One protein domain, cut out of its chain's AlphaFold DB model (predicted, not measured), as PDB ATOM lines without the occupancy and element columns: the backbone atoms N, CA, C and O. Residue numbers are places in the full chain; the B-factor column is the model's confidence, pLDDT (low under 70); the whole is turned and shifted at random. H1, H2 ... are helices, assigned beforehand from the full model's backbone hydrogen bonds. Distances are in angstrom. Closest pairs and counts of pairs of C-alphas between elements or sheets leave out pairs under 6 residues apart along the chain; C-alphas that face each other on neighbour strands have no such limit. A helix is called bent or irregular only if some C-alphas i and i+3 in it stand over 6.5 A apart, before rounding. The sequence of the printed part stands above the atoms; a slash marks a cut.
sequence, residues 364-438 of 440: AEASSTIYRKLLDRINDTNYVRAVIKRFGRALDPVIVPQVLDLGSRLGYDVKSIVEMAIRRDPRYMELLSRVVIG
ATOM      1  N   ALA A 364     -27.260 -17.676  16.720       78.06
ATOM      2  CA  ALA A 364     -27.288 -17.388  18.148       78.06
ATOM      3  C   ALA A 364     -28.453 -16.449  18.486       78.06
ATOM      4  O   ALA A 364     -29.165 -16.670  19.473       78.06
ATOM      5  N   GLU A 365     -28.712 -15.454  17.636       84.38
ATOM      6  CA  GLU A 365     -29.863 -14.559  17.779       84.38
ATOM      7  C   GLU A 365     -31.193 -15.308  17.597       84.38
ATOM      8  O   GLU A 365     -32.125 -15.155  18.401       84.38
ATOM      9  N   ALA A 366     -31.280 -16.177  16.584       85.00
ATOM     10  CA  ALA A 366     -32.463 -16.990  16.326       85.00
ATOM     11  C   ALA A 366     -32.769 -17.948  17.493       85.00
ATOM     12  O   ALA A 366     -33.916 -18.012  17.954       85.00
ATOM     13  N   SER A 367     -31.751 -18.635  18.028       86.38
ATOM     14  CA  SER A 367     -31.891 -19.493  19.214       86.38
ATOM     15  C   SER A 367     -32.359 -18.688  20.428       86.38
ATOM     16  O   SER A 367     -33.353 -19.046  21.067       86.38
ATOM     17  N   SER A 368     -31.707 -17.554  20.703       87.31
ATOM     18  CA  SER A 368     -32.042 -16.666  21.825       87.31
ATOM     19  C   SER A 368     -33.484 -16.157  21.754       87.31
ATOM     20  O   SER A 368     -34.181 -16.079  22.767       87.31
ATOM     21  N   THR A 369     -33.966 -15.855  20.549       90.00
ATOM     22  CA  THR A 369     -35.343 -15.402  20.322       90.00
ATOM     23  C   THR A 369     -36.367 -16.488  20.653       90.00
ATOM     24  O   THR A 369     -37.395 -16.198  21.270       90.00
ATOM     25  N   ILE A 370     -36.104 -17.743  20.279       91.19
ATOM     26  CA  ILE A 370     -36.999 -18.864  20.600       91.19
ATOM     27  C   ILE A 370     -36.992 -19.141  22.103       91.19
ATOM     28  O   ILE A 370     -38.055 -19.334  22.692       91.19
ATOM     29  N   TYR A 371     -35.820 -19.091  22.732       91.69
ATOM     30  CA  TYR A 371     -35.684 -19.236  24.175       91.69
ATOM     31  C   TYR A 371     -36.446 -18.165  24.963       91.69
ATOM     32  O   TYR A 371     -37.162 -18.492  25.909       91.69
ATOM     33  N   ARG A 372     -36.378 -16.899  24.539       91.00
ATOM     34  CA  ARG A 372     -37.160 -15.810  25.148       91.00
ATOM     35  C   ARG A 372     -38.662 -16.081  25.053       91.00
ATOM     36  O   ARG A 372     -39.357 -16.069  26.061       91.00
ATOM     37  N   LYS A 373     -39.140 -16.458  23.861       92.44
ATOM     38  CA  LYS A 373     -40.548 -16.823  23.634       92.44
ATOM     39  C   LYS A 373     -41.003 -18.039  24.445       92.44
ATOM     40  O   LYS A 373     -42.194 -18.154  24.721       92.44
ATOM     41  N   LEU A 374     -40.102 -18.973  24.760       91.81
ATOM     42  CA  LEU A 374     -40.371 -20.097  25.663       91.81
ATOM     43  C   LEU A 374     -40.574 -19.610  27.099       91.81
ATOM     44  O   LEU A 374     -41.553 -20.004  27.727       91.81
ATOM     45  N   LEU A 375     -39.687 -18.742  27.595       92.25
ATOM     46  CA  LEU A 375     -39.774 -18.187  28.947       92.25
ATOM     47  C   LEU A 375     -41.036 -17.341  29.157       92.25
ATOM     48  O   LEU A 375     -41.714 -17.512  30.170       92.25
ATOM     49  N   ASP A 376     -41.398 -16.500  28.185       93.19
ATOM     50  CA  ASP A 376     -42.581 -15.628  28.266       93.19
ATOM     51  C   ASP A 376     -43.888 -16.413  28.470       93.19
ATOM     52  O   ASP A 376     -44.855 -15.911  29.043       93.19
ATOM     53  N   ARG A 377     -43.929 -17.667  28.003       94.06
ATOM     54  CA  ARG A 377     -45.098 -18.557  28.076       94.06
ATOM     55  C   ARG A 377     -44.784 -19.869  28.790       94.06
ATOM     56  O   ARG A 377     -45.403 -20.889  28.497       94.06
ATOM     57  N   ILE A 378     -43.850 -19.852  29.740       93.12
ATOM     58  CA  ILE A 378     -43.355 -21.071  30.397       93.12
ATOM     59  C   ILE A 378     -44.447 -21.842  31.158       93.12
ATOM     60  O   ILE A 378     -44.383 -23.064  31.270       93.12
ATOM     61  N   ASN A 379     -45.485 -21.138  31.625       92.75
ATOM     62  CA  ASN A 379     -46.624 -21.723  32.341       92.75
ATOM     63  C   ASN A 379     -47.637 -22.418  31.410       92.75
ATOM     64  O   ASN A 379     -48.486 -23.172  31.877       92.75
ATOM     65  N   ASP A 380     -47.563 -22.190  30.097       93.62
ATOM     66  CA  ASP A 380     -48.405 -22.859  29.106       93.62
ATOM     67  C   ASP A 380     -47.725 -24.160  28.652       93.62
ATOM     68  O   ASP A 380     -46.931 -24.195  27.708       93.62
ATOM     69  N   THR A 381     -48.024 -25.261  29.345       88.88
ATOM     70  CA  THR A 381     -47.380 -26.563  29.103       88.88
ATOM     71  C   THR A 381     -47.577 -27.066  27.672       88.88
ATOM     72  O   THR A 381     -46.677 -27.694  27.106       88.88
ATOM     73  N   ASN A 382     -48.731 -26.786  27.061       91.44
ATOM     74  CA  ASN A 382     -49.014 -27.188  25.684       91.44
ATOM     75  C   ASN A 382     -48.138 -26.409  24.703       91.44
ATOM     76  O   ASN A 382     -47.546 -27.008  23.802       91.44
ATOM     77  N   TYR A 383     -47.998 -25.099  24.914       93.44
ATOM     78  CA  TYR A 383     -47.093 -24.263  24.138       93.44
ATOM     79  C   TYR A 383     -45.634 -24.708  24.286       93.44
ATOM     80  O   TYR A 383     -44.964 -24.933  23.276       93.44
ATOM     81  N   VAL A 384     -45.151 -24.918  25.516       90.69
ATOM     82  CA  VAL A 384     -43.770 -25.364  25.772       90.69
ATOM     83  C   VAL A 384     -43.486 -26.692  25.069       90.69
ATOM     84  O   VAL A 384     -42.512 -26.798  24.320       90.69
ATOM     85  N   ARG A 385     -44.365 -27.694  25.222       89.69
ATOM     86  CA  ARG A 385     -44.224 -28.986  24.529       89.69
ATOM     87  C   ARG A 385     -44.229 -28.823  23.011       89.69
ATOM     88  O   ARG A 385     -43.431 -29.473  22.339       89.69
ATOM     89  N   ALA A 386     -45.094 -27.971  22.462       90.44
ATOM     90  CA  ALA A 386     -45.164 -27.732  21.023       90.44
ATOM     91  C   ALA A 386     -43.874 -27.095  20.481       90.44
ATOM     92  O   ALA A 386     -43.351 -27.542  19.457       90.44
ATOM     93  N   VAL A 387     -43.330 -26.094  21.179       91.69
ATOM     94  CA  VAL A 387     -42.082 -25.428  20.787       91.69
ATOM     95  C   VAL A 387     -40.892 -26.377  20.909       91.69
ATOM     96  O   VAL A 387     -40.125 -26.496  19.956       91.69
ATOM     97  N   ILE A 388     -40.767 -27.119  22.012       91.69
ATOM     98  CA  ILE A 388     -39.683 -28.099  22.200       91.69
ATOM     99  C   ILE A 388     -39.768 -29.220  21.162       91.69
ATOM    100  O   ILE A 388     -38.757 -29.582  20.563       91.69
ATOM    101  N   LYS A 389     -40.967 -29.734  20.872       88.25
ATOM    102  CA  LYS A 389     -41.160 -30.743  19.822       88.25
ATOM    103  C   LYS A 389     -40.723 -30.228  18.449       88.25
ATOM    104  O   LYS A 389     -40.168 -30.995  17.668       88.25
ATOM    105  N   ARG A 390     -40.988 -28.953  18.146       88.81
ATOM    106  CA  ARG A 390     -40.722 -28.357  16.829       88.81
ATOM    107  C   ARG A 390     -39.281 -27.882  16.649       88.81
ATOM    108  O   ARG A 390     -38.715 -28.093  15.582       88.81
ATOM    109  N   PHE A 391     -38.712 -27.233  17.658       91.75
ATOM    110  CA  PHE A 391     -37.429 -26.533  17.565       91.75
ATOM    111  C   PHE A 391     -36.378 -27.064  18.530       91.75
ATOM    112  O   PHE A 391     -35.199 -26.839  18.302       91.75
ATOM    113  N   GLY A 392     -36.763 -27.786  19.581       91.94
ATOM    114  CA  GLY A 392     -35.867 -28.123  20.687       91.94
ATOM    115  C   GLY A 392     -34.585 -28.851  20.271       91.94
ATOM    116  O   GLY A 392     -33.507 -28.555  20.779       91.94
ATOM    117  N   ARG A 393     -34.670 -29.729  19.261       94.31
ATOM    118  CA  ARG A 393     -33.507 -30.441  18.695       94.31
ATOM    119  C   ARG A 393     -32.552 -29.565  17.876       94.31
ATOM    120  O   ARG A 393     -31.455 -30.006  17.550       94.31
ATOM    121  N   ALA A 394     -32.996 -28.374  17.508       92.44
ATOM    122  CA  ALA A 394     -32.288 -27.424  16.665       92.44
ATOM    123  C   ALA A 394     -31.766 -26.200  17.432       92.44
ATOM    124  O   ALA A 394     -31.084 -25.379  16.837       92.44
ATOM    125  N   LEU A 395     -32.117 -26.050  18.712       91.50
ATOM    126  CA  LEU A 395     -31.647 -24.944  19.543       91.50
ATOM    127  C   LEU A 395     -30.201 -25.158  20.001       91.50
ATOM    128  O   LEU A 395     -29.733 -26.296  20.080       91.50
ATOM    129  N   ASP A 396     -29.531 -24.058  20.356       88.12
ATOM    130  CA  ASP A 396     -28.241 -24.062  21.048       88.12
ATOM    131  C   ASP A 396     -28.333 -23.389  22.436       88.12
ATOM    132  O   ASP A 396     -28.585 -22.182  22.508       88.12
ATOM    133  N   PRO A 397     -28.148 -24.143  23.537       90.94
ATOM    134  CA  PRO A 397     -27.960 -25.592  23.543       90.94
ATOM    135  C   PRO A 397     -29.254 -26.324  23.151       90.94
ATOM    136  O   PRO A 397     -30.340 -25.750  23.154       90.94
ATOM    137  N   VAL A 398     -29.152 -27.605  22.809       92.81
ATOM    138  CA  VAL A 398     -30.316 -28.444  22.483       92.81
ATOM    139  C   VAL A 398     -31.189 -28.628  23.714       92.81
ATOM    140  O   VAL A 398     -30.651 -28.940  24.772       92.81
ATOM    141  N   ILE A 399     -32.516 -28.579  23.561       93.88
ATOM    142  CA  ILE A 399     -33.491 -28.944  24.600       93.88
ATOM    143  C   ILE A 399     -34.487 -29.977  24.074       93.88
ATOM    144  O   ILE A 399     -35.226 -29.741  23.122       93.88
ATOM    145  N   VAL A 400     -34.507 -31.163  24.676       93.56
ATOM    146  CA  VAL A 400     -35.374 -32.276  24.258       93.56
ATOM    147  C   VAL A 400     -36.247 -32.751  25.417       93.56
ATOM    148  O   VAL A 400     -35.865 -32.550  26.570       93.56
ATOM    149  N   PRO A 401     -37.389 -33.418  25.149       93.19
ATOM    150  CA  PRO A 401     -38.264 -33.926  26.207       93.19
ATOM    151  C   PRO A 401     -37.525 -34.768  27.256       93.19
ATOM    152  O   PRO A 401     -37.727 -34.570  28.443       93.19
ATOM    153  N   GLN A 402     -36.572 -35.600  26.830       93.81
ATOM    154  CA  GLN A 402     -35.776 -36.444  27.724       93.81
ATOM    155  C   GLN A 402     -34.955 -35.649  28.753       93.81
ATOM    156  O   GLN A 402     -34.759 -36.122  29.869       93.81
ATOM    157  N   VAL A 403     -34.485 -34.446  28.398       94.69
ATOM    158  CA  VAL A 403     -33.760 -33.558  29.326       94.69
ATOM    159  C   VAL A 403     -34.721 -32.964  30.349       94.69
ATOM    160  O   VAL A 403     -34.379 -32.887  31.527       94.69
ATOM    161  N   LEU A 404     -35.934 -32.594  29.925       94.00
ATOM    162  CA  LEU A 404     -36.970 -32.128  30.846       94.00
ATOM    163  C   LEU A 404     -37.392 -33.226  31.824       94.00
ATOM    164  O   LEU A 404     -37.484 -32.972  33.021       94.00
ATOM    165  N   ASP A 405     -37.602 -34.443  31.323       94.00
ATOM    166  CA  ASP A 405     -38.020 -35.587  32.131       94.00
ATOM    167  C   ASP A 405     -36.936 -35.972  33.153       94.00
ATOM    168  O   ASP A 405     -37.235 -36.215  34.323       94.00
ATOM    169  N   LEU A 406     -35.658 -35.991  32.744       94.81
ATOM    170  CA  LEU A 406     -34.532 -36.220  33.656       94.81
ATOM    171  C   LEU A 406     -34.412 -35.101  34.698       94.81
ATOM    172  O   LEU A 406     -34.320 -35.386  35.889       94.81
ATOM    173  N   GLY A 407     -34.450 -33.837  34.271       94.62
ATOM    174  CA  GLY A 407     -34.365 -32.698  35.184       94.62
ATOM    175  C   GLY A 407     -35.502 -32.694  36.208       94.62
ATOM    176  O   GLY A 407     -35.248 -32.494  37.393       94.62
ATOM    177  N   SER A 408     -36.726 -33.030  35.789       93.75
ATOM    178  CA  SER A 408     -37.873 -33.158  36.692       93.75
ATOM    179  C   SER A 408     -37.687 -34.270  37.725       93.75
ATOM    180  O   SER A 408     -38.020 -34.057  38.889       93.75
ATOM    181  N   ARG A 409     -37.126 -35.428  37.343       94.88
ATOM    182  CA  ARG A 409     -36.787 -36.509  38.292       94.88
ATOM    183  C   ARG A 409     -35.722 -36.086  39.307       94.88
ATOM    184  O   ARG A 409     -35.729 -36.580  40.429       94.88
ATOM    185  N   LEU A 410     -34.842 -35.162  38.928       94.50
ATOM    186  CA  LEU A 410     -33.794 -34.593  39.781       94.50
ATOM    187  C   LEU A 410     -34.251 -33.346  40.562       94.50
ATOM    188  O   LEU A 410     -33.437 -32.714  41.229       94.50
ATOM    189  N   GLY A 411     -35.540 -32.995  40.503       95.06
ATOM    190  CA  GLY A 411     -36.130 -31.906  41.285       95.06
ATOM    191  C   GLY A 411     -36.067 -30.519  40.638       95.06
ATOM    192  O   GLY A 411     -36.416 -29.538  41.292       95.06
ATOM    193  N   TYR A 412     -35.656 -30.407  39.372       95.50
ATOM    194  CA  TYR A 412     -35.710 -29.148  38.628       95.50
ATOM    195  C   TYR A 412     -37.081 -28.955  37.976       95.50
ATOM    196  O   TYR A 412     -37.594 -29.854  37.309       95.50
ATOM    197  N   ASP A 413     -37.654 -27.759  38.097       94.12
ATOM    198  CA  ASP A 413     -38.815 -27.388  37.292       94.12
ATOM    199  C   ASP A 413     -38.408 -27.025  35.848       94.12
ATOM    200  O   ASP A 413     -37.245 -26.757  35.532       94.12
ATOM    201  N   VAL A 414     -39.383 -27.020  34.933       93.06
ATOM    202  CA  VAL A 414     -39.136 -26.751  33.504       93.06
ATOM    203  C   VAL A 414     -38.518 -25.368  33.292       93.06
ATOM    204  O   VAL A 414     -37.642 -25.210  32.443       93.06
ATOM    205  N   LYS A 415     -38.942 -24.372  34.079       94.38
ATOM    206  CA  LYS A 415     -38.419 -23.008  33.998       94.38
ATOM    207  C   LYS A 415     -36.927 -22.971  34.321       94.38
ATOM    208  O   LYS A 415     -36.160 -22.440  33.523       94.38
ATOM    209  N   SER A 416     -36.512 -23.593  35.421       94.94
ATOM    210  CA  SER A 416     -35.110 -23.683  35.832       94.94
ATOM    211  C   SER A 416     -34.273 -24.382  34.769       94.94
ATOM    212  O   SER A 416     -33.191 -23.906  34.440       94.94
ATOM    213  N   ILE A 417     -34.772 -25.471  34.173       95.25
ATOM    214  CA  ILE A 417     -34.060 -26.184  33.100       95.25
ATOM    215  C   ILE A 417     -33.848 -25.280  31.879       95.25
ATOM    216  O   ILE A 417     -32.740 -25.217  31.350       95.25
ATOM    217  N   VAL A 418     -34.883 -24.551  31.449       93.62
ATOM    218  CA  VAL A 418     -34.794 -23.616  30.315       93.62
ATOM    219  C   VAL A 418     -33.855 -22.445  30.625       93.62
ATOM    220  O   VAL A 418     -33.039 -22.079  29.784       93.62
ATOM    221  N   GLU A 419     -33.915 -21.868  31.827       94.25
ATOM    222  CA  GLU A 419     -33.004 -20.791  32.243       94.25
ATOM    223  C   GLU A 419     -31.545 -21.262  32.309       94.25
ATOM    224  O   GLU A 419     -30.645 -20.548  31.857       94.25
ATOM    225  N   MET A 420     -31.305 -22.475  32.817       95.38
ATOM    226  CA  MET A 420     -29.982 -23.101  32.815       95.38
ATOM    227  C   MET A 420     -29.473 -23.322  31.382       95.38
ATOM    228  O   MET A 420     -28.312 -23.021  31.100       95.38
ATOM    229  N   ALA A 421     -30.336 -23.768  30.461       93.00
ATOM    230  CA  ALA A 421     -30.002 -23.925  29.044       93.00
ATOM    231  C   ALA A 421     -29.540 -22.597  28.421       93.00
ATOM    232  O   ALA A 421     -28.460 -22.521  27.840       93.00
ATOM    233  N   ILE A 422     -30.317 -21.526  28.610       90.69
ATOM    234  CA  ILE A 422     -30.025 -20.187  28.071       90.69
ATOM    235  C   ILE A 422     -28.678 -19.661  28.568       90.69
ATOM    236  O   ILE A 422     -27.910 -19.083  27.803       90.69
ATOM    237  N   ARG A 423     -28.379 -19.874  29.852       91.62
ATOM    238  CA  ARG A 423     -27.121 -19.441  30.472       91.62
ATOM    239  C   ARG A 423     -25.940 -20.357  30.150       91.62
ATOM    240  O   ARG A 423     -24.836 -20.066  30.600       91.62
ATOM    241  N   ARG A 424     -26.161 -21.453  29.409       90.62
ATOM    242  CA  ARG A 424     -25.193 -22.544  29.214       90.62
ATOM    243  C   ARG A 424     -24.605 -23.020  30.548       90.62
ATOM    244  O   ARG A 424     -23.405 -23.252  30.663       90.62
ATOM    245  N   ASP A 425     -25.461 -23.127  31.562       94.62
ATOM    246  CA  ASP A 425     -25.075 -23.558  32.904       94.62
ATOM    247  C   ASP A 425     -24.454 -24.968  32.828       94.62
ATOM    248  O   ASP A 425     -25.035 -25.849  32.181       94.62
ATOM    249  N   PRO A 426     -23.302 -25.224  33.477       94.56
ATOM    250  CA  PRO A 426     -22.676 -26.545  33.487       94.56
ATOM    251  C   PRO A 426     -23.625 -27.676  33.907       94.56
ATOM    252  O   PRO A 426     -23.554 -28.768  33.348       94.56
ATOM    253  N   ARG A 427     -24.573 -27.406  34.815       94.56
ATOM    254  CA  ARG A 427     -25.587 -28.383  35.247       94.56
ATOM    255  C   ARG A 427     -26.526 -28.777  34.113       94.56
ATOM    256  O   ARG A 427     -26.934 -29.930  34.019       94.56
ATOM    257  N   TYR A 428     -26.852 -27.844  33.217       95.31
ATOM    258  CA  TYR A 428     -27.622 -28.171  32.019       95.31
ATOM    259  C   TYR A 428     -26.837 -29.081  31.079       95.31
ATOM    260  O   TYR A 428     -27.380 -30.053  30.552       95.31
ATOM    261  N   MET A 429     -25.553 -28.779  30.881       93.56
ATOM    262  CA  MET A 429     -24.688 -29.597  30.034       93.56
ATOM    263  C   MET A 429     -24.538 -31.008  30.600       93.56
ATOM    264  O   MET A 429     -24.554 -31.963  29.830       93.56
ATOM    265  N   GLU A 430     -24.484 -31.163  31.924       93.44
ATOM    266  CA  GLU A 430     -24.510 -32.467  32.592       93.44
ATOM    267  C   GLU A 430     -25.820 -33.230  32.324       93.44
ATOM    268  O   GLU A 430     -25.780 -34.395  31.924       93.44
ATOM    269  N   LEU A 431     -26.983 -32.574  32.444       94.94
ATOM    270  CA  LEU A 431     -28.281 -33.186  32.118       94.94
ATOM    271  C   LEU A 431     -28.345 -33.654  30.659       94.94
ATOM    272  O   LEU A 431     -28.739 -34.789  30.381       94.94
ATOM    273  N   LEU A 432     -27.947 -32.794  29.718       94.00
ATOM    274  CA  LEU A 432     -27.913 -33.133  28.295       94.00
ATOM    275  C   LEU A 432     -26.941 -34.290  28.025       94.00
ATOM    276  O   LEU A 432     -27.272 -35.209  27.272       94.00
ATOM    277  N   SER A 433     -25.776 -34.270  28.673       92.75
ATOM    278  CA  SER A 433     -24.757 -35.313  28.568       92.75
ATOM    279  C   SER A 433     -25.299 -36.672  28.995       92.75
ATOM    280  O   SER A 433     -25.219 -37.627  28.222       92.75
ATOM    281  N   ARG A 434     -25.942 -36.747  30.166       93.75
ATOM    282  CA  ARG A 434     -26.567 -37.975  30.678       93.75
ATOM    283  C   ARG A 434     -27.610 -38.529  29.713       93.75
ATOM    284  O   ARG A 434     -27.565 -39.708  29.370       93.75
ATOM    285  N   VAL A 435     -28.475 -37.671  29.166       92.94
ATOM    286  CA  VAL A 435     -29.488 -38.078  28.177       92.94
ATOM    287  C   VAL A 435     -28.868 -38.676  26.908       92.94
ATOM    288  O   VAL A 435     -29.370 -39.681  26.394       92.94
ATOM    289  N   VAL A 436     -27.799 -38.069  26.384       90.00
ATOM    290  CA  VAL A 436     -27.147 -38.518  25.141       90.00
ATOM    291  C   VAL A 436     -26.299 -39.776  25.367       90.00
ATOM    292  O   VAL A 436     -26.276 -40.655  24.502       90.00
ATOM    293  N   ILE A 437     -25.646 -39.910  26.526       89.44
ATOM    294  CA  ILE A 437     -24.923 -41.131  26.919       89.44
ATOM    295  C   ILE A 437     -25.914 -42.274  27.192       89.44
ATOM    296  O   ILE A 437     -25.627 -43.418  26.838       89.44
ATOM    297  N   GLY A 438     -27.106 -41.954  27.700       84.94
ATOM    298  CA  GLY A 438     -28.116 -42.918  28.132       84.94
ATOM    299  C   GLY A 438     -28.004 -43.285  29.613       84.94
ATOM    300  O   GLY A 438     -28.329 -44.411  29.967       84.94
TER     301      GLY A 438
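Overview. This is residues 364 to 438 of the 440 residues of the protein "DNA helicase" of Vulcanisaeta sp. OSP_8 (UniProt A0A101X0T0). Five short helices make a compact, rounded body in which H1, H2 and H4 run nearly along one line, their centres making a triangle, while H3 and H5 pack across H4 on the side away from H1. H4 is nearest the middle, and H3, crossing steeply, joins H2, H4 and H5. The printed part has 75 residues with five named helices in the order H1, H2, H3, H4, H5 and no named strand; its class is all helix, with mostly crossed packing, most of the touching pairs being at more than a shallow tilt. The radius of gyration of the C-alphas is 11.2 A, and the C-alphas span 27 by 24 by 19 A.

Arrangement. Begin with H1, residues 364 to 376, and go on to H2, residues 381 to 394. These two are close but not clearly touching, opposite ways at a shallow tilt of 13 degrees; their closest C-alphas, of Leu 374 and Val 384, are 6.3 A apart. H2 is irregular: C-alphas 390 and 393 are 7.7 A apart. Next look at H3, residues 401 to 409, which only just touches H2, with 3 pairs of C-alphas within 8 A. The closest are those of Ile 388 and Pro 401, 7.2 A apart, and H2 takes part with residues 385 to 389 alone; the tilt is steep, 58 degrees. H4, residues 414 to 422, touches H3 at a steep tilt of 61 degrees, closest at the C-alphas of Leu 404 and Val 414, 6.4 A. H4 also touches H1, opposite ways at a shallow tilt of 19 degrees, closest at the C-alphas of Tyr 371 and Ile 422, 6.9 A. Last comes H5, residues 426 to 437. With residues 427 to 429 alone it touches H4, about perpendicular at 80 degrees, the closest C-alphas being those of Met 420 and Tyr 428, 5.6 A apart. With residues 431 to 435 alone it touches H3 at a steep tilt of 63 degrees, closest at the C-alphas of Val 403 and Leu 432, 6.0 A. H1 is apart from H3 and H5, and H2 is apart from H4 and H5. In H1, H3, H4 and H5 every O i to N i+4 pair is within hydrogen-bond range; in H2 8 of 10 are.

Along the chain. Find C-alpha 364 at (-27.288, -17.388, 18.148); from there H1 runs 18.4 A to C-alpha 376. H2 covers 19.6 A from Thr 381 to Ala 394, and H5 runs 16.2 A from Pro 426 to C-alpha 437 at (-24.923, -41.131, 26.919). Between them lie the shorter H3, from Pro 401 to Arg 409, and H4, which begins at C-alpha 414 at (-39.136, -26.751, 33.504).

Size, cuts and confidence. The two C-alphas farthest apart, of Asp 376 and Ile 437, are 31.0 A apart. The printed part has no cut. The link from H2 to H3 is short, and the other three are tight. The mean pLDDT of the printed part is 92.1, and no printed residue is under 70.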